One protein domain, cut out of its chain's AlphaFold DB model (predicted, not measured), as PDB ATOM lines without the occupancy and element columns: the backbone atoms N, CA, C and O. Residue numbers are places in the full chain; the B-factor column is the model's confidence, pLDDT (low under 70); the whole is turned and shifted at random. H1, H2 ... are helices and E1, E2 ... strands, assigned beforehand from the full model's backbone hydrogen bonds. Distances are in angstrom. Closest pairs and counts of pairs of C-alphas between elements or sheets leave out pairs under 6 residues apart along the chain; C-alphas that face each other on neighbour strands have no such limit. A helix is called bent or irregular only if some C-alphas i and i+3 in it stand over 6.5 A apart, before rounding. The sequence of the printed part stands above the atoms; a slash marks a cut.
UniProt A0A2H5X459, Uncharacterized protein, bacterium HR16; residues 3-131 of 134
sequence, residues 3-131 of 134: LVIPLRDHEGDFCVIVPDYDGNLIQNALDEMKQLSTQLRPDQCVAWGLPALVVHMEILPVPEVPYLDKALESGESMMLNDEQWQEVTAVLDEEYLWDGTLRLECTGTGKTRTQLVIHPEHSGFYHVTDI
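This is residues 3 to 131 of the 134 residues of an uncharacterized protein of bacterium HR16 (UniProt A0A2H5X459). One long, strongly twisted sheet of seven strands is bent into two halves by the strand E3, which runs through both. H1 covers E5 in one half, and H2 packs slantwise over E1 in the other, with H3 near H2 at that same end. The printed part has 129 residues, with three named helices and seven named strands in the order E1 E2 H1 E3 H2 E4 H3 E5 E6 E7, a mixed class. The sheet's order is E4 E1 E2 E3 E5 E6 E7, all antiparallel. It is compact, with a radius of gyration of the C-alphas of 15.9 A, and elongated in outline, spanning 50 by 31 by 24 A.

E1, residues 3 to 8, begins at C-alpha 3 (32.448, -40.300, -43.039), and E2 is residues 13 to 18. H1, residues 23 to 37, is 20.7 A long. E3, residues 45 to 56, is 29.8 A long, begins at C-alpha 45 (56.014, -38.251, -33.730) and bends by 66 degrees at residue 51. H2 is residues 66 to 74, E4 residues 78 to 80, and H3 residues 82 to 91. E5, residues 97 to 107, is 30.6 A long. E6, residues 112 to 118, is 19.4 A long; E7, residues 128 to 130, ends at C-alpha 130 (40.663, -39.154, -29.516).

E4 and E7 are the edge strands. E4 and E1 have N 4 and O 78 at 2.8 A. E1 and E2 form a hairpin, with N 5 and O 16 at 2.8 A. E2 and E3 stand at 122 degrees, with N 17 and O 53 at 2.8 A. E3 and E5 have N 50 and O 102 at 2.9 A. E5, E6 and E7 form a meander, each strand the antiparallel neighbour of the one before, with N 103 and O 115 at 2.7 A and N 116 and O 129 at 3.0 A. H1 is on the sheet at a height of 8.4 A, over E5; their closest C-alphas, of Ser 37 and Thr 107, are 6.1 A apart. H2 is on it at a height of 7.3 A, over E1, slantwise to the strands at 47 degrees on the local plane; the closest C-alphas, of Pro 6 and Leu 72, are 5.1 A apart. H3 stands at the sheet's level. H2 and H3 are close but not clearly touching, with the closest C-alphas, of Tyr 67 and Val 88, 7.7 A apart. H1 is apart from both H2 and H3. Every O i to N i+4 pair is within hydrogen-bond range in H1 and H2, and 5 of 6 in H3.

The C-alphas farthest apart, of Gln 39 and Pro 63, are 50.1 A apart. The printed part has no cut, and no link is long. Mean pLDDT of the printed part is 83.0; residues 11, 59, 61 to 64, 93 to 96 and 119 to 128 are under 70.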
ATOM      1  N   LEU A   3      32.536 -39.638 -44.341       93.38
ATOM      2  CA  LEU A   3      32.448 -40.300 -43.039       93.38
ATOM      3  C   LEU A   3      31.885 -39.316 -42.020       93.38
ATOM      4  O   LEU A   3      32.457 -38.247 -41.841       93.38
ATOM      5  N   VAL A   4      30.814 -39.693 -41.330       92.31
ATOM      6  CA  VAL A   4      30.265 -38.961 -40.187       92.31
ATOM      7  C   VAL A   4      30.615 -39.716 -38.916       92.31
ATOM      8  O   VAL A   4      30.326 -40.907 -38.797       92.31
ATOM      9  N   ILE A   5      31.223 -39.019 -37.967       91.25
ATOM     10  CA  ILE A   5      31.629 -39.542 -36.670       91.25
ATOM     11  C   ILE A   5      30.872 -38.752 -35.598       91.25
ATOM     12  O   ILE A   5      31.119 -37.550 -35.452       91.25
ATOM     13  N   PRO A   6      29.961 -39.392 -34.853       90.19
ATOM     14  CA  PRO A   6      29.308 -38.754 -33.722       90.19
ATOM     15  C   PRO A   6      30.302 -38.623 -32.565       90.19
ATOM     16  O   PRO A   6      30.982 -39.583 -32.195       90.19
ATOM     17  N   LEU A   7      30.369 -37.441 -31.969       86.69
ATOM     18  CA  LEU A   7      31.129 -37.162 -30.762       86.69
ATOM     19  C   LEU A   7      30.194 -36.605 -29.700       86.69
ATOM     20  O   LEU A   7      29.392 -35.714 -29.963       86.69
ATOM     21  N   ARG A   8      30.338 -37.120 -28.483       81.81
ATOM     22  CA  ARG A   8      29.684 -36.575 -27.299       81.81
ATOM     23  C   ARG A   8      30.747 -36.242 -26.280       81.81
ATOM     24  O   ARG A   8      31.508 -37.128 -25.880       81.81
ATOM     25  N   ASP A   9      30.793 -34.995 -25.852       71.94
ATOM     26  CA  ASP A   9      31.668 -34.575 -24.770       71.94
ATOM     27  C   ASP A   9      30.898 -33.736 -23.733       71.94
ATOM     28  O   ASP A   9      29.680 -33.828 -23.605       71.94
ATOM     29  N   HIS A  10      31.628 -33.005 -22.897       71.69
ATOM     30  CA  HIS A  10      31.056 -32.159 -21.850       71.69
ATOM     31  C   HIS A  10      30.645 -30.765 -22.350       71.69
ATOM     32  O   HIS A  10      29.989 -30.036 -21.609       71.69
ATOM     33  N   GLU A  11      31.074 -30.391 -23.553       68.06
ATOM     34  CA  GLU A  11      30.788 -29.133 -24.242       68.06
ATOM     35  C   GLU A  11      29.577 -29.269 -25.179       68.06
ATOM     36  O   GLU A  11      28.931 -28.262 -25.448       68.06
ATOM     37  N   GLY A  12      29.230 -30.486 -25.614       77.50
ATOM     38  CA  GLY A  12      27.991 -30.778 -26.333       77.50
ATOM     39  C   GLY A  12      28.053 -32.024 -27.221       77.50
ATOM     40  O   GLY A  12      29.002 -32.815 -27.191       77.50
ATOM     41  N   ASP A  13      27.009 -32.180 -28.034       85.06
ATOM     42  CA  ASP A  13      26.947 -33.170 -29.107       85.06
ATOM     43  C   ASP A  13      27.487 -32.561 -30.416       85.06
ATOM     44  O   ASP A  13      27.019 -31.513 -30.885       85.06
ATOM     45  N   PHE A  14      28.461 -33.240 -31.026       85.94
ATOM     46  CA  PHE A  14      29.104 -32.838 -32.276       85.94
ATOM     47  C   PHE A  14      29.054 -33.959 -33.312       85.94
ATOM     48  O   PHE A  14      29.209 -35.137 -32.997       85.94
ATOM     49  N   CYS A  15      28.940 -33.584 -34.579       88.38
ATOM     50  CA  CYS A  15      29.173 -34.475 -35.706       88.38
ATOM     51  C   CYS A  15      30.409 -34.021 -36.471       88.38
ATOM     52  O   CYS A  15      30.498 -32.880 -36.918       88.38
ATOM     53  N   VAL A  16      31.359 -34.931 -36.641       88.81
ATOM     54  CA  VAL A  16      32.586 -34.699 -37.404       88.81
ATOM     55  C   VAL A  16      32.428 -35.357 -38.748       88.81
ATOM     56  O   VAL A  16      32.153 -36.551 -38.829       88.81
ATOM     57  N   ILE A  17      32.628 -34.591 -39.802       90.12
ATOM     58  CA  ILE A  17      32.428 -35.039 -41.164       90.12
ATOM     59  C   ILE A  17      33.770 -34.991 -41.873       90.12
ATOM     60  O   ILE A  17      34.359 -33.927 -42.028       90.12
ATOM     61  N   VAL A  18      34.269 -36.143 -42.308       90.88
ATOM     62  CA  VAL A  18      35.451 -36.232 -43.170       90.88
ATOM     63  C   VAL A  18      34.950 -36.344 -44.607       90.88
ATOM     64  O   VAL A  18      34.459 -37.416 -44.996       90.88
ATOM     65  N   PRO A  19      34.991 -35.251 -45.390       89.81
ATOM     66  CA  PRO A  19      34.576 -35.304 -46.778       89.81
ATOM     67  C   PRO A  19      35.532 -36.183 -47.588       89.81
ATOM     68  O   PRO A  19      36.711 -36.292 -47.259       89.81
ATOM     69  N   ASP A  20      35.007 -36.818 -48.638       89.56
ATOM     70  CA  ASP A  20      35.786 -37.653 -49.559       89.56
ATOM     71  C   ASP A  20      36.629 -38.726 -48.847       89.56
ATOM     72  O   ASP A  20      37.774 -39.004 -49.206       89.56
ATOM     73  N   TYR A  21      36.047 -39.336 -47.810       91.12
ATOM     74  CA  TYR A  21      36.704 -40.348 -46.998       91.12
ATOM     75  C   TYR A  21      37.076 -41.582 -47.831       91.12
ATOM     76  O   TYR A  21      36.209 -42.286 -48.360       91.12
ATOM     77  N   ASP A  22      38.376 -41.884 -47.858       91.94
ATOM     78  CA  ASP A  22      38.944 -43.106 -48.422       91.94
ATOM     79  C   ASP A  22      39.779 -43.843 -47.362       91.94
ATOM     80  O   ASP A  22      40.894 -43.442 -47.014       91.94
ATOM     81  N   GLY A  23      39.251 -44.962 -46.861       87.75
ATOM     82  CA  GLY A  23      39.932 -45.789 -45.862       87.75
ATOM     83  C   GLY A  23      41.257 -46.389 -46.353       87.75
ATOM     84  O   GLY A  23      42.170 -46.588 -45.551       87.75
ATOM     85  N   ASN A  24      41.419 -46.624 -47.662       91.06
ATOM     86  CA  ASN A  24      42.689 -47.118 -48.202       91.06
ATOM     87  C   ASN A  24      43.768 -46.035 -48.147       91.06
ATOM     88  O   ASN A  24      44.922 -46.333 -47.840       91.06
ATOM     89  N   LEU A  25      43.401 -44.776 -48.414       89.69
ATOM     90  CA  LEU A  25      44.317 -43.641 -48.292       89.69
ATOM     91  C   LEU A  25      44.830 -43.510 -46.852       89.69
ATOM     92  O   LEU A  25      46.031 -43.354 -46.635       89.69
ATOM     93  N   ILE A  26      43.929 -43.646 -45.878       88.81
ATOM     94  CA  ILE A  26      44.247 -43.604 -44.445       88.81
ATOM     95  C   ILE A  26      45.186 -44.743 -44.056       88.81
ATOM     96  O   ILE A  26      46.200 -44.511 -43.397       88.81
ATOM     97  N   GLN A  27      44.877 -45.968 -44.483       89.19
ATOM     98  CA  GLN A  27      45.704 -47.129 -44.176       89.19
ATOM     99  C   GLN A  27      47.115 -46.986 -44.768       89.19
ATOM    100  O   GLN A  27      48.100 -47.215 -44.065       89.19
ATOM    101  N   ASN A  28      47.227 -46.520 -46.015       93.06
ATOM    102  CA  ASN A  28      48.518 -46.267 -46.658       93.06
ATOM    103  C   ASN A  28      49.334 -45.201 -45.908       93.06
ATOM    104  O   ASN A  28      50.522 -45.405 -45.656       93.06
ATOM    105  N   ALA A  29      48.699 -44.098 -45.500       91.06
ATOM    106  CA  ALA A  29      49.352 -43.056 -44.711       91.06
ATOM    107  C   ALA A  29      49.831 -43.583 -43.346       91.06
ATOM    108  O   ALA A  29      50.943 -43.279 -42.914       91.06
ATOM    109  N   LEU A  30      49.028 -44.414 -42.670       91.31
ATOM    110  CA  LEU A  30      49.414 -45.063 -41.412       91.31
ATOM    111  C   LEU A  30      50.619 -45.986 -41.576       91.31
ATOM    112  O   LEU A  30      51.500 -45.988 -40.714       91.31
ATOM    113  N   ASP A  31      50.673 -46.759 -42.654       93.31
ATOM    114  CA  ASP A  31      51.782 -47.676 -42.906       93.31
ATOM    115  C   ASP A  31      53.078 -46.922 -43.222       93.31
ATOM    116  O   ASP A  31      54.129 -47.256 -42.664       93.31
ATOM    117  N   GLU A  32      53.013 -45.852 -44.016       94.19
ATOM    118  CA  GLU A  32      54.158 -44.970 -44.265       94.19
ATOM    119  C   GLU A  32      54.647 -44.304 -42.970       94.19
ATOM    120  O   GLU A  32      55.835 -44.356 -42.640       94.19
ATOM    121  N   MET A  33      53.734 -43.747 -42.171       93.94
ATOM    122  CA  MET A  33      54.078 -43.133 -40.889       93.94
ATOM    123  C   MET A  33      54.703 -44.127 -39.909       93.94
ATOM    124  O   MET A  33      55.659 -43.775 -39.217       93.94
ATOM    125  N   LYS A  34      54.215 -45.370 -39.851       92.69
ATOM    126  CA  LYS A  34      54.819 -46.430 -39.026       92.69
ATOM    127  C   LYS A  34      56.225 -46.782 -39.492       92.69
ATOM    128  O   LYS A  34      57.096 -47.011 -38.661       92.69
ATOM    129  N   GLN A  35      56.467 -46.827 -40.800       94.06
ATOM    130  CA  GLN A  35      57.813 -47.057 -41.324       94.06
ATOM    131  C   GLN A  35      58.757 -45.918 -40.931       94.06
ATOM    132  O   GLN A  35      59.845 -46.174 -40.411       94.06
ATOM    133  N   LEU A  36      58.324 -44.670 -41.109       92.75
ATOM    134  CA  LEU A  36      59.095 -43.488 -40.725       92.75
ATOM    135  C   LEU A  36      59.339 -43.422 -39.214       92.75
ATOM    136  O   LEU A  36      60.436 -43.056 -38.786       92.75
ATOM    137  N   SER A  37      58.365 -43.823 -38.395       92.25
ATOM    138  CA  SER A  37      58.471 -43.722 -36.939       92.25
ATOM    139  C   SER A  37      59.565 -44.608 -36.346       92.25
ATOM    140  O   SER A  37      60.167 -44.227 -35.346       92.25
ATOM    141  N   THR A  38      59.933 -45.711 -37.006       92.25
ATOM    142  CA  THR A  38      61.067 -46.563 -36.586       92.25
ATOM    143  C   THR A  38      62.418 -45.843 -36.561       92.25
ATOM    144  O   THR A  38      63.355 -46.314 -35.916       92.25
ATOM    145  N   GLN A  39      62.531 -44.709 -37.256       93.50
ATOM    146  CA  GLN A  39      63.746 -43.897 -37.339       93.50
ATOM    147  C   GLN A  39      63.715 -42.694 -36.380       93.50
ATOM    148  O   GLN A  39      64.700 -41.963 -36.272       93.50
ATOM    149  N   LEU A  40      62.592 -42.472 -35.694       92.69
ATOM    150  CA  LEU A  40      62.388 -41.361 -34.771       92.69
ATOM    151  C   LEU A  40      62.818 -41.733 -33.347       92.69
ATOM    152  O   LEU A  40      62.825 -42.900 -32.950       92.69
ATOM    153  N   ARG A  41      63.140 -40.724 -32.532       93.69
ATOM    154  CA  ARG A  41      63.308 -40.926 -31.085       93.69
ATOM    155  C   ARG A  41      61.950 -41.212 -30.421       93.69
ATOM    156  O   ARG A  41      60.920 -40.791 -30.948       93.69
ATOM    157  N   PRO A  42      61.919 -41.872 -29.246       88.56
ATOM    158  CA  PRO A  42      60.663 -42.218 -28.570       88.56
ATOM    159  C   PRO A  42      59.742 -41.031 -28.242       88.56
ATOM    160  O   PRO A  42      58.535 -41.219 -28.141       88.56
ATOM    161  N   ASP A  43      60.301 -39.831 -28.065       90.19
ATOM    162  CA  ASP A  43      59.598 -38.577 -27.770       90.19
ATOM    163  C   ASP A  43      59.117 -37.826 -29.023       90.19
ATOM    164  O   ASP A  43      58.481 -36.781 -28.912       90.19
ATOM    165  N   GLN A  44      59.420 -38.337 -30.215       91.25
ATOM    166  CA  GLN A  44      59.050 -37.723 -31.486       91.25
ATOM    167  C   GLN A  44      57.859 -38.443 -32.119       91.25
ATOM    168  O   GLN A  44      57.654 -39.644 -31.924       91.25
ATOM    169  N   CYS A  45      57.090 -37.708 -32.916       92.38
ATOM    170  CA  CYS A  45      56.014 -38.251 -33.730       92.38
ATOM    171  C   CYS A  45      56.084 -37.725 -35.164       92.38
ATOM    172  O   CYS A  45      56.664 -36.671 -35.437       92.38
ATOM    173  N   VAL A  46      55.485 -38.488 -36.071       92.12
ATOM    174  CA  VAL A  46      55.077 -38.031 -37.401       92.12
ATOM    175  C   VAL A  46      53.556 -37.930 -37.409       92.12
ATOM    176  O   VAL A  46      52.884 -38.754 -36.784       92.12
ATOM    177  N   ALA A  47      53.028 -36.908 -38.077       92.19
ATOM    178  CA  ALA A  47      51.599 -36.662 -38.165       92.19
ATOM    179  C   ALA A  47      51.169 -36.414 -39.612       92.19
ATOM    180  O   ALA A  47      51.906 -35.812 -40.395       92.19
ATOM    181  N   TRP A  48      49.954 -36.840 -39.931       92.62
ATOM    182  CA  TRP A  48      49.272 -36.587 -41.195       92.62
ATOM    183  C   TRP A  48      47.852 -36.100 -40.913       92.62
ATOM    184  O   TRP A  48      47.254 -36.503 -39.917       92.62
ATOM    185  N   GLY A  49      47.330 -35.207 -41.750       88.81
ATOM    186  CA  GLY A  49      46.043 -34.555 -41.529       88.81
ATOM    187  C   GLY A  49      45.131 -34.646 -42.744       88.81
ATOM    188  O   GLY A  49      45.592 -34.480 -43.873       88.81
ATOM    189  N   LEU A  50      43.844 -34.860 -42.489       88.81
ATOM    190  CA  LEU A  50      42.761 -34.752 -43.460       88.81
ATOM    191  C   LEU A  50      41.835 -33.595 -43.084       88.81
ATOM    192  O   LEU A  50      41.549 -33.438 -41.895       88.81
ATOM    193  N   PRO A  51      41.328 -32.829 -44.063       88.50
ATOM    194  CA  PRO A  51      40.251 -31.882 -43.817       88.50
ATOM    195  C   PRO A  51      39.055 -32.583 -43.172       88.50
ATOM    196  O   PRO A  51      38.700 -33.703 -43.543       88.50
ATOM    197  N   ALA A  52      38.442 -31.917 -42.205       88.44
ATOM    198  CA  ALA A  52      37.198 -32.334 -41.587       88.44
ATOM    199  C   ALA A  52      36.312 -31.105 -41.388       88.44
ATOM    200  O   ALA A  52      36.804 -29.988 -41.274       88.44
ATOM    201  N   LEU A  53      35.011 -31.331 -41.319       87.50
ATOM    202  CA  LEU A  53      34.021 -30.344 -40.924       87.50
ATOM    203  C   LEU A  53      33.454 -30.769 -39.577       87.50
ATOM    204  O   LEU A  53      33.277 -31.961 -39.324       87.50
ATOM    205  N   VAL A  54      33.176 -29.814 -38.707       85.81
ATOM    206  CA  VAL A  54      32.565 -30.072 -37.406       85.81
ATOM    207  C   VAL A  54      31.255 -29.323 -37.331       85.81
ATOM    208  O   VAL A  54      31.193 -28.120 -37.567       85.81
ATOM    209  N   VAL A  55      30.222 -30.060 -36.959       83.06
ATOM    210  CA  VAL A  55      28.868 -29.564 -36.785       83.06
ATOM    211  C   VAL A  55      28.517 -29.668 -35.311       83.06
ATOM    212  O   VAL A  55      28.464 -30.770 -34.766       83.06
ATOM    213  N   HIS A  56      28.288 -28.534 -34.654       81.94
ATOM    214  CA  HIS A  56      27.819 -28.516 -33.271       81.94
ATOM    215  C   HIS A  56      26.289 -28.551 -33.256       81.94
ATOM    216  O   HIS A  56      25.618 -27.643 -33.745       81.94
ATOM    217  N   MET A  57      25.730 -29.617 -32.688       78.62
ATOM    218  CA  MET A  57      24.313 -29.940 -32.860       78.62
ATOM    219  C   MET A  57      23.383 -29.062 -32.019       78.62
ATOM    220  O   MET A  57      22.268 -28.783 -32.436       78.62
ATOM    221  N   GLU A  58      23.844 -28.563 -30.869       74.88
ATOM    222  CA  GLU A  58      23.046 -27.669 -30.017       74.88
ATOM    223  C   GLU A  58      22.865 -26.255 -30.591       74.88
ATOM    224  O   GLU A  58      21.909 -25.568 -30.232       74.88
ATOM    225  N   ILE A  59      23.777 -25.804 -31.460       69.19
ATOM    226  CA  ILE A  59      23.728 -24.456 -32.052       69.19
ATOM    227  C   ILE A  59      23.074 -24.438 -33.436       69.19
ATOM    228  O   ILE A  59      22.897 -23.364 -34.009       69.19
ATOM    229  N   LEU A  60      22.719 -25.607 -33.978       70.06
ATOM    230  CA  LEU A  60      22.057 -25.707 -35.266       70.06
ATOM    231  C   LEU A  60      20.612 -25.196 -35.173       70.06
ATOM    232  O   LEU A  60      19.831 -25.689 -34.359       70.06
ATOM    233  N   PRO A  61      20.207 -24.237 -36.023       58.84
ATOM    234  CA  PRO A  61      18.862 -23.672 -35.981       58.84
ATOM    235  C   PRO A  61      17.802 -24.591 -36.608       58.84
ATOM    236  O   PRO A  61      16.607 -24.307 -36.483       58.84
ATOM    237  N   VAL A  62      18.211 -25.661 -37.305       58.25
ATOM    238  CA  VAL A  62      17.314 -26.569 -38.033       58.25
ATOM    239  C   VAL A  62      17.172 -27.896 -37.276       58.25
ATOM    240  O   VAL A  62      18.191 -28.516 -36.986       58.25
ATOM    241  N   PRO A  63      15.945 -28.369 -36.976       55.88
ATOM    242  CA  PRO A  63      15.753 -29.454 -36.012       55.88
ATOM    243  C   PRO A  63      15.984 -30.875 -36.539       55.88
ATOM    244  O   PRO A  63      15.828 -31.806 -35.761       55.88
ATOM    245  N   GLU A  64      16.250 -31.087 -37.827       66.12
ATOM    246  CA  GLU A  64      16.234 -32.441 -38.397       66.12
ATOM    247  C   GLU A  64      17.281 -32.553 -39.503       66.12
ATOM    248  O   GLU A  64      17.012 -32.249 -40.666       66.12
ATOM    249  N   VAL A  65      18.484 -33.000 -39.145       81.00
ATOM    250  CA  VAL A  65      19.461 -33.501 -40.117       81.00
ATOM    251  C   VAL A  65      19.509 -35.015 -39.903       81.00
ATOM    252  O   VAL A  65      20.368 -35.494 -39.163       81.00
ATOM    253  N   PRO A  66      18.592 -35.804 -40.512       80.75
ATOM    254  CA  PRO A  66      18.253 -37.151 -40.035       80.75
ATOM    255  C   PRO A  66      19.441 -38.106 -39.958       80.75
ATOM    256  O   PRO A  66      19.460 -39.035 -39.156       80.75
ATOM    257  N   TYR A  67      20.441 -37.898 -40.813       87.56
ATOM    258  CA  TYR A  67      21.668 -38.679 -40.804       87.56
ATOM    259  C   TYR A  67      22.580 -38.327 -39.623       87.56
ATOM    260  O   TYR A  67      23.109 -39.235 -38.990       87.56
ATOM    261  N   LEU A  68      22.725 -37.044 -39.286       87.81
ATOM    262  CA  LEU A  68      23.523 -36.614 -38.135       87.81
ATOM    263  C   LEU A  68      22.853 -37.033 -36.822       87.81
ATOM    264  O   LEU A  68      23.516 -37.617 -35.968       87.81
ATOM    265  N   ASP A  69      21.536 -36.844 -36.709       87.25
ATOM    266  CA  ASP A  69      20.765 -37.280 -35.538       87.25
ATOM    267  C   ASP A  69      20.878 -38.791 -35.347       87.25
ATOM    268  O   ASP A  69      21.193 -39.274 -34.260       87.25
ATOM    269  N   LYS A  70      20.734 -39.556 -36.435       88.62
ATOM    270  CA  LYS A  70      20.893 -41.009 -36.402       88.62
ATOM    271  C   LYS A  70      22.300 -41.440 -35.987       88.62
ATOM    272  O   LYS A  70      22.419 -42.418 -35.250       88.62
ATOM    273  N   ALA A  71      23.347 -40.759 -36.461       88.25
ATOM    274  CA  ALA A  71      24.722 -41.039 -36.043       88.25
ATOM    275  C   ALA A  71      24.890 -40.805 -34.536       88.25
ATOM    276  O   ALA A  71      25.455 -41.638 -33.834       88.25
ATOM    277  N   LEU A  72      24.355 -39.703 -34.012       88.31
ATOM    278  CA  LEU A  72      24.423 -39.400 -32.583       88.31
ATOM    279  C   LEU A  72      23.636 -40.417 -31.763       88.31
ATOM    280  O   LEU A  72      24.157 -40.951 -30.784       88.31
ATOM    281  N   GLU A  73      22.398 -40.716 -32.146       88.56
ATOM    282  CA  GLU A  73      21.546 -41.696 -31.469       88.56
ATOM    283  C   GLU A  73      22.203 -43.076 -31.394       88.56
ATOM    284  O   GLU A  73      22.177 -43.701 -30.329       88.56
ATOM    285  N   SER A  74      22.827 -43.541 -32.483       89.00
ATOM    286  CA  SER A  74      23.553 -44.815 -32.487       89.00
ATOM    287  C   SER A  74      24.881 -44.741 -31.730       89.00
ATOM    288  O   SER A  74      25.314 -45.743 -31.164       89.00
ATOM    289  N   GLY A  75      25.530 -43.572 -31.720       86.81
ATOM    290  CA  GLY A  75      26.913 -43.406 -31.271       86.81
ATOM    291  C   GLY A  75      27.930 -44.071 -32.205       86.81
ATOM    292  O   GLY A  75      29.100 -44.199 -31.846       86.81
ATOM    293  N   GLU A  76      27.499 -44.513 -33.386       87.94
ATOM    294  CA  GLU A  76      28.329 -45.207 -34.365       87.94
ATOM    295  C   GLU A  76      28.644 -44.302 -35.555       87.94
ATOM    296  O   GLU A  76      27.809 -43.522 -36.016       87.94
ATOM    297  N   SER A  77      29.857 -44.448 -36.090       90.88
ATOM    298  CA  SER A  77      30.231 -43.775 -37.332       90.88
ATOM    299  C   SER A  77      29.398 -44.286 -38.506       90.88
ATOM    300  O   SER A  77      29.086 -45.476 -38.592       90.88
ATOM    301  N   MET A  78      29.082 -43.405 -39.450       92.38
ATOM    302  CA  MET A  78      28.300 -43.748 -40.634       92.38
ATOM    303  C   MET A  78      28.908 -43.181 -41.913       92.38
ATOM    304  O   MET A  78      29.570 -42.148 -41.908       92.38
ATOM    305  N   MET A  79      28.646 -43.855 -43.029       93.75
ATOM    306  CA  MET A  79      29.079 -43.416 -44.350       93.75
ATOM    307  C   MET A  79      27.904 -42.805 -45.110       93.75
ATOM    308  O   MET A  79      26.874 -43.460 -45.277       93.75
ATOM    309  N   LEU A  80      28.085 -41.584 -45.605       92.44
ATOM    310  CA  LEU A  80      27.160 -40.900 -46.502       92.44
ATOM    311  C   LEU A  80      27.659 -40.987 -47.941       92.44
ATOM    312  O   LEU A  80      28.854 -40.835 -48.206       92.44
ATOM    313  N   ASN A  81      26.753 -41.223 -48.881       94.31
ATOM    314  CA  ASN A  81      27.040 -41.006 -50.295       94.31
ATOM    315  C   ASN A  81      26.904 -39.513 -50.656       94.31
ATOM    316  O   ASN A  81      26.523 -38.694 -49.822       94.31
ATOM    317  N   ASP A  82      27.229 -39.166 -51.898       91.56
ATOM    318  CA  ASP A  82      27.274 -37.770 -52.334       91.56
ATOM    319  C   ASP A  82      25.874 -37.114 -52.348       91.56
ATOM    320  O   ASP A  82      25.754 -35.921 -52.090       91.56
ATOM    321  N   GLU A  83      24.804 -37.885 -52.585       91.81
ATOM    322  CA  GLU A  83      23.409 -37.409 -52.532       91.81
ATOM    323  C   GLU A  83      22.994 -37.070 -51.091       91.81
ATOM    324  O   GLU A  83      22.532 -35.968 -50.811       91.81
ATOM    325  N   GLN A  84      23.258 -37.973 -50.145       90.69
ATOM    326  CA  GLN A  84      23.009 -37.756 -48.717       90.69
ATOM    327  C   GLN A  84      23.842 -36.597 -48.164       90.69
ATOM    328  O   GLN A  84      23.384 -35.840 -47.313       90.69
ATOM    329  N   TRP A  85      25.074 -36.442 -48.651       89.56
ATOM    330  CA  TRP A  85      25.927 -35.318 -48.289       89.56
ATOM    331  C   TRP A  85      25.378 -33.979 -48.791       89.56
ATOM    332  O   TRP A  85      25.416 -32.985 -48.064       89.56
ATOM    333  N   GLN A  86      24.812 -33.947 -49.999       87.38
ATOM    334  CA  GLN A  86      24.131 -32.759 -50.514       87.38
ATOM    335  C   GLN A  86      22.907 -32.390 -49.672       87.38
ATOM    336  O   GLN A  86      22.693 -31.212 -49.408       87.38
ATOM    337  N   GLU A  87      22.135 -33.367 -49.197       85.94
ATOM    338  CA  GLU A  87      21.009 -33.100 -48.291       85.94
ATOM    339  C   GLU A  87      21.472 -32.493 -46.960       85.94
ATOM    340  O   GLU A  87      20.886 -31.517 -46.495       85.94
ATOM    341  N   VAL A  88      22.556 -33.022 -46.377       83.94
ATOM    342  CA  VAL A  88      23.159 -32.483 -45.146       83.94
ATOM    343  C   VAL A  88      23.677 -31.059 -45.366       83.94
ATOM    344  O   VAL A  88      23.375 -30.165 -44.587       83.94
ATOM    345  N   THR A  89      24.413 -30.801 -46.442       82.75
ATOM    346  CA  THR A  89      24.956 -29.457 -46.718       82.75
ATOM    347  C   THR A  89      23.905 -28.444 -47.159       82.75
ATOM    348  O   THR A  89      24.108 -27.254 -46.980       82.75
ATOM    349  N   ALA A  90      22.758 -28.875 -47.689       81.88
ATOM    350  CA  ALA A  90      21.665 -27.965 -48.031       81.88
ATOM    351  C   ALA A  90      20.979 -27.357 -46.796       81.88
ATOM    352  O   ALA A  90      20.365 -26.293 -46.901       81.88
ATOM    353  N   VAL A  91      21.048 -28.038 -45.645       79.25
ATOM    354  CA  VAL A  91      20.475 -27.560 -44.375       79.25
ATOM    355  C   VAL A  91      21.509 -26.905 -43.458       79.25
ATOM    356  O   VAL A  91      21.130 -26.135 -42.578       79.25
ATOM    357  N   LEU A  92      22.798 -27.189 -43.667       76.19
ATOM    358  CA  LEU A  92      23.909 -26.560 -42.959       76.19
ATOM    359  C   LEU A  92      24.374 -25.325 -43.739       76.19
ATOM    360  O   LEU A  92      24.979 -25.451 -44.797       76.19
ATOM    361  N   ASP A  93      24.107 -24.131 -43.213       68.56
ATOM    362  CA  ASP A  93      24.752 -22.915 -43.722       68.56
ATOM    363  C   ASP A  93      26.259 -22.941 -43.381       68.56
ATOM    364  O   ASP A  93      26.664 -23.565 -42.392       68.56
ATOM    365  N   GLU A  94      27.091 -22.271 -44.184       65.19
ATOM    366  CA  GLU A  94      28.556 -22.229 -44.023       65.19
ATOM    367  C   GLU A  94      28.956 -21.749 -42.615       65.19
ATOM    368  O   GLU A  94      29.977 -22.171 -42.081       65.19
ATOM    369  N   GLU A  95      28.111 -20.941 -41.965       62.44
ATOM    370  CA  GLU A  95      28.312 -20.445 -40.596       62.44
ATOM    371  C   GLU A  95      28.229 -21.523 -39.490       62.44
ATOM    372  O   GLU A  95      28.720 -21.295 -38.380       62.44
ATOM    373  N   TYR A  96      27.647 -22.698 -39.767       65.06
ATOM    374  CA  TYR A  96      27.502 -23.803 -38.800       65.06
ATOM    375  C   TYR A  96      28.521 -24.928 -38.999       65.06
ATOM    376  O   TYR A  96      28.485 -25.934 -38.281       65.06
ATOM    377  N   LEU A  97      29.422 -24.767 -39.966       71.56
ATOM    378  CA  LEU A  97      30.514 -25.683 -40.237       71.56
ATOM    379  C   LEU A  97      31.791 -25.083 -39.666       71.56
ATOM    380  O   LEU A  97      32.284 -24.063 -40.137       71.56
ATOM    381  N   TRP A  98      32.345 -25.707 -38.634       78.81
ATOM    382  CA  TRP A  98      33.691 -25.360 -38.201       78.81
ATOM    383  C   TRP A  98      34.699 -26.182 -38.983       78.81
ATOM    384  O   TRP A  98      34.562 -27.403 -39.103       78.81
ATOM    385  N   ASP A  99      35.749 -25.522 -39.453       82.62
ATOM    386  CA  ASP A  99      36.868 -26.218 -40.059       82.62
ATOM    387  C   ASP A  99      37.609 -27.052 -39.011       82.62
ATOM    388  O   ASP A  99      37.916 -26.633 -37.891       82.62
ATOM    389  N   GLY A 100      37.917 -28.281 -39.389       84.25
ATOM    390  CA  GLY A 100      38.640 -29.235 -38.577       84.25
ATOM    391  C   GLY A 100      39.708 -29.950 -39.386       84.25
ATOM    392  O   GLY A 100      39.767 -29.922 -40.614       84.25
ATOM    393  N   THR A 101      40.598 -30.621 -38.676       87.69
ATOM    394  CA  THR A 101      41.553 -31.547 -39.265       87.69
ATOM    395  C   THR A 101      41.542 -32.831 -38.462       87.69
ATOM    396  O   THR A 101      41.875 -32.839 -37.276       87.69
ATOM    397  N   LEU A 102      41.197 -33.937 -39.114       88.12
ATOM    398  CA  LEU A 102      41.422 -35.261 -38.561       88.12
ATOM    399  C   LEU A 102      42.912 -35.587 -38.702       88.12
ATOM    400  O   LEU A 102      43.425 -35.769 -39.805       88.12
ATOM    401  N   ARG A 103      43.619 -35.635 -37.579       90.31
ATOM    402  CA  ARG A 103      45.051 -35.891 -37.487       90.31
ATOM    403  C   ARG A 103      45.326 -37.330 -37.065       90.31
ATOM    404  O   ARG A 103      44.876 -37.782 -36.020       90.31
ATOM    405  N   LEU A 104      46.141 -38.027 -37.842       90.19
ATOM    406  CA  LEU A 104      46.744 -39.302 -37.473       90.19
ATOM    407  C   LEU A 104      48.177 -39.046 -37.015       90.19
ATOM    408  O   LEU A 104      48.937 -38.390 -37.720       90.19
ATOM    409  N   GLU A 105      48.559 -39.579 -35.862       91.75
ATOM    410  CA  GLU A 105      49.904 -39.468 -35.306       91.75
ATOM    411  C   GLU A 105      50.505 -40.856 -35.079       91.75
ATOM    412  O   GLU A 105      49.839 -41.766 -34.584       91.75
ATOM    413  N   CYS A 106      51.790 -41.022 -35.392       91.88
ATOM    414  CA  CYS A 106      52.568 -42.201 -35.025       91.88
ATOM    415  C   CYS A 106      53.815 -41.776 -34.247       91.88
ATOM    416  O   CYS A 106      54.659 -41.027 -34.742       91.88
ATOM    417  N   THR A 107      53.929 -42.249 -33.008       92.06
ATOM    418  CA  THR A 107      55.103 -42.006 -32.155       92.06
ATOM    419  C   THR A 107      56.291 -42.844 -32.614       92.06
ATOM    420  O   THR A 107      56.097 -43.924 -33.171       92.06
ATOM    421  N   GLY A 108      57.516 -42.441 -32.267       87.00
ATOM    422  CA  GLY A 108      58.729 -43.231 -32.517       87.00
ATOM    423  C   GLY A 108      58.738 -44.619 -31.858       87.00
ATOM    424  O   GLY A 108      59.556 -45.471 -32.183       87.00
ATOM    425  N   THR A 109      57.795 -44.884 -30.946       88.94
ATOM    426  CA  THR A 109      57.568 -46.221 -30.365       88.94
ATOM    427  C   THR A 109      56.616 -47.102 -31.184       88.94
ATOM    428  O   THR A 109      56.313 -48.219 -30.772       88.94
ATOM    429  N   GLY A 110      56.099 -46.607 -32.312       85.62
ATOM    430  CA  GLY A 110      55.121 -47.291 -33.163       85.62
ATOM    431  C   GLY A 110      53.668 -47.177 -32.688       85.62
ATOM    432  O   GLY A 110      52.768 -47.670 -33.364       85.62
ATOM    433  N   LYS A 111      53.404 -46.521 -31.548       88.75
ATOM    434  CA  LYS A 111      52.030 -46.247 -31.095       88.75
ATOM    435  C   LYS A 111      51.365 -45.235 -32.020       88.75
ATOM    436  O   LYS A 111      51.963 -44.192 -32.287       88.75
ATOM    437  N   THR A 112      50.143 -45.534 -32.445       89.38
ATOM    438  CA  THR A 112      49.311 -44.657 -33.272       89.38
ATOM    439  C   THR A 112      48.222 -43.991 -32.444       89.38
ATOM    440  O   THR A 112      47.698 -44.598 -31.509       89.38
ATOM    441  N   ARG A 113      47.865 -42.765 -32.809       89.00
ATOM    442  CA  ARG A 113      46.762 -42.000 -32.230       89.00
ATOM    443  C   ARG A 113      46.008 -41.302 -33.354       89.00
ATOM    444  O   ARG A 113      46.637 -40.792 -34.272       89.00
ATOM    445  N   THR A 114      44.688 -41.267 -33.267       85.81
ATOM    446  CA  THR A 114      43.852 -40.476 -34.169       85.81
ATOM    447  C   THR A 114      43.165 -39.408 -33.345       85.81
ATOM    448  O   THR A 114      42.528 -39.718 -32.340       85.81
ATOM    449  N   GLN A 115      43.321 -38.162 -33.759       85.69
ATOM    450  CA  GLN A 115      42.814 -36.993 -33.069       85.69
ATOM    451  C   GLN A 115      42.007 -36.150 -34.036       85.69
ATOM    452  O   GLN A 115      42.441 -35.918 -35.160       85.69
ATOM    453  N   LEU A 116      40.880 -35.616 -33.598       80.44
ATOM    454  CA  LEU A 116      40.307 -34.459 -34.270       80.44
ATOM    455  C   LEU A 116      40.916 -33.196 -33.684       80.44
ATOM    456  O   LEU A 116      40.970 -33.056 -32.467       80.44
ATOM    457  N   VAL A 117      41.348 -32.285 -34.546       79.44
ATOM    458  CA  VAL A 117      41.764 -30.935 -34.174       79.44
ATOM    459  C   VAL A 117      40.776 -29.965 -34.794       79.44
ATOM    460  O   VAL A 117      40.724 -29.832 -36.013       79.44
ATOM    461  N   ILE A 118      39.985 -29.304 -33.961       72.69
ATOM    462  CA  ILE A 118      39.003 -28.318 -34.417       72.69
ATOM    463  C   ILE A 118      39.686 -26.952 -34.479       72.69
ATOM    464  O   ILE A 118      40.315 -26.528 -33.506       72.69
ATOM    465  N   HIS A 119      39.595 -26.289 -35.629       68.62
ATOM    466  CA  HIS A 119      40.120 -24.950 -35.857       68.62
ATOM    467  C   HIS A 119      38.951 -23.966 -35.833       68.62
ATOM    468  O   HIS A 119      38.270 -23.786 -36.837       68.62
ATOM    469  N   PRO A 120      38.678 -23.311 -34.700       59.28
ATOM    470  CA  PRO A 120      37.600 -22.343 -34.671       59.28
ATOM    471  C   PRO A 120      38.015 -21.098 -35.458       59.28
ATOM    472  O   PRO A 120      38.947 -20.395 -35.060       59.28
ATOM    473  N   GLU A 121      37.280 -20.757 -36.514       52.84
ATOM    474  CA  GLU A 121      37.388 -19.423 -37.113       52.84
ATOM    475  C   GLU A 121      36.908 -18.323 -36.138       52.84
ATOM    476  O   GLU A 121      37.279 -17.155 -36.288       52.84
ATOM    477  N   HIS A 122      36.130 -18.667 -35.093       46.59
ATOM    478  CA  HIS A 122      35.395 -17.668 -34.297       46.59
ATOM    479  C   HIS A 122      35.487 -17.746 -32.758       46.59
ATOM    480  O   HIS A 122      35.183 -16.747 -32.108       46.59
ATOM    481  N   SER A 123      35.932 -18.845 -32.136       48.06
ATOM    482  CA  SER A 123      35.856 -19.010 -30.664       48.06
ATOM    483  C   SER A 123      37.191 -19.220 -29.931       48.06
ATOM    484  O   SER A 123      37.230 -19.104 -28.709       48.06
ATOM    485  N   GLY A 124      38.303 -19.474 -30.629       47.81
ATOM    486  CA  GLY A 124      39.628 -19.630 -30.001       47.81
ATOM    487  C   GLY A 124      39.828 -20.894 -29.144       47.81
ATOM    488  O   GLY A 124      40.882 -21.033 -28.522       47.81
ATOM    489  N   PHE A 125      38.865 -21.821 -29.122       49.53
ATOM    490  CA  PHE A 125      38.967 -23.120 -28.450       49.53
ATOM    491  C   PHE A 125      39.416 -24.231 -29.410       49.53
ATOM    492  O   PHE A 125      38.709 -24.586 -30.347       49.53
ATOM    493  N   TYR A 126      40.591 -24.811 -29.161       57.34
ATOM    494  CA  TYR A 126      41.024 -26.035 -29.839       57.34
ATOM    495  C   TYR A 126      40.486 -27.229 -29.062       57.34
ATOM    496  O   TYR A 126      41.006 -27.546 -27.989       57.34
ATOM    497  N   HIS A 127      39.472 -27.897 -29.598       65.31
ATOM    498  CA  HIS A 127      39.050 -29.180 -29.058       65.31
ATOM    499  C   HIS A 127      39.907 -30.283 -29.689       65.31
ATOM    500  O   HIS A 127      40.032 -30.363 -30.915       65.31
ATOM    501  N   VAL A 128      40.537 -31.098 -28.840       63.03
ATOM    502  CA  VAL A 128      41.321 -32.262 -29.256       63.03
ATOM    503  C   VAL A 128      40.752 -33.487 -28.571       63.03
ATOM    504  O   VAL A 128      40.958 -33.672 -27.372       63.03
ATOM    505  N   THR A 129      40.071 -34.335 -29.337       74.44
ATOM    506  CA  THR A 129      39.530 -35.598 -28.831       74.44
ATOM    507  C   THR A 129      40.071 -36.780 -29.615       74.44
ATOM    508  O   THR A 129      40.367 -36.671 -30.809       74.44
ATOM    509  N   ASP A 130      40.232 -37.901 -28.915       79.62
ATOM    510  CA  ASP A 130      40.663 -39.154 -29.516       79.62
ATOM    511  C   ASP A 130      39.479 -39.845 -30.167       79.62
ATOM    512  O   ASP A 130      38.446 -40.065 -29.537       79.62
ATOM    513  N   ILE A 131      39.650 -40.207 -31.434       78.69
ATOM    514  CA  ILE A 131      38.599 -40.821 -32.235       78.69
ATOM    515  C   ILE A 131      39.076 -42.179 -32.715       78.69
ATOM    516  O   ILE A 131      40.212 -42.333 -33.159       78.69
TER     517      ILE A 131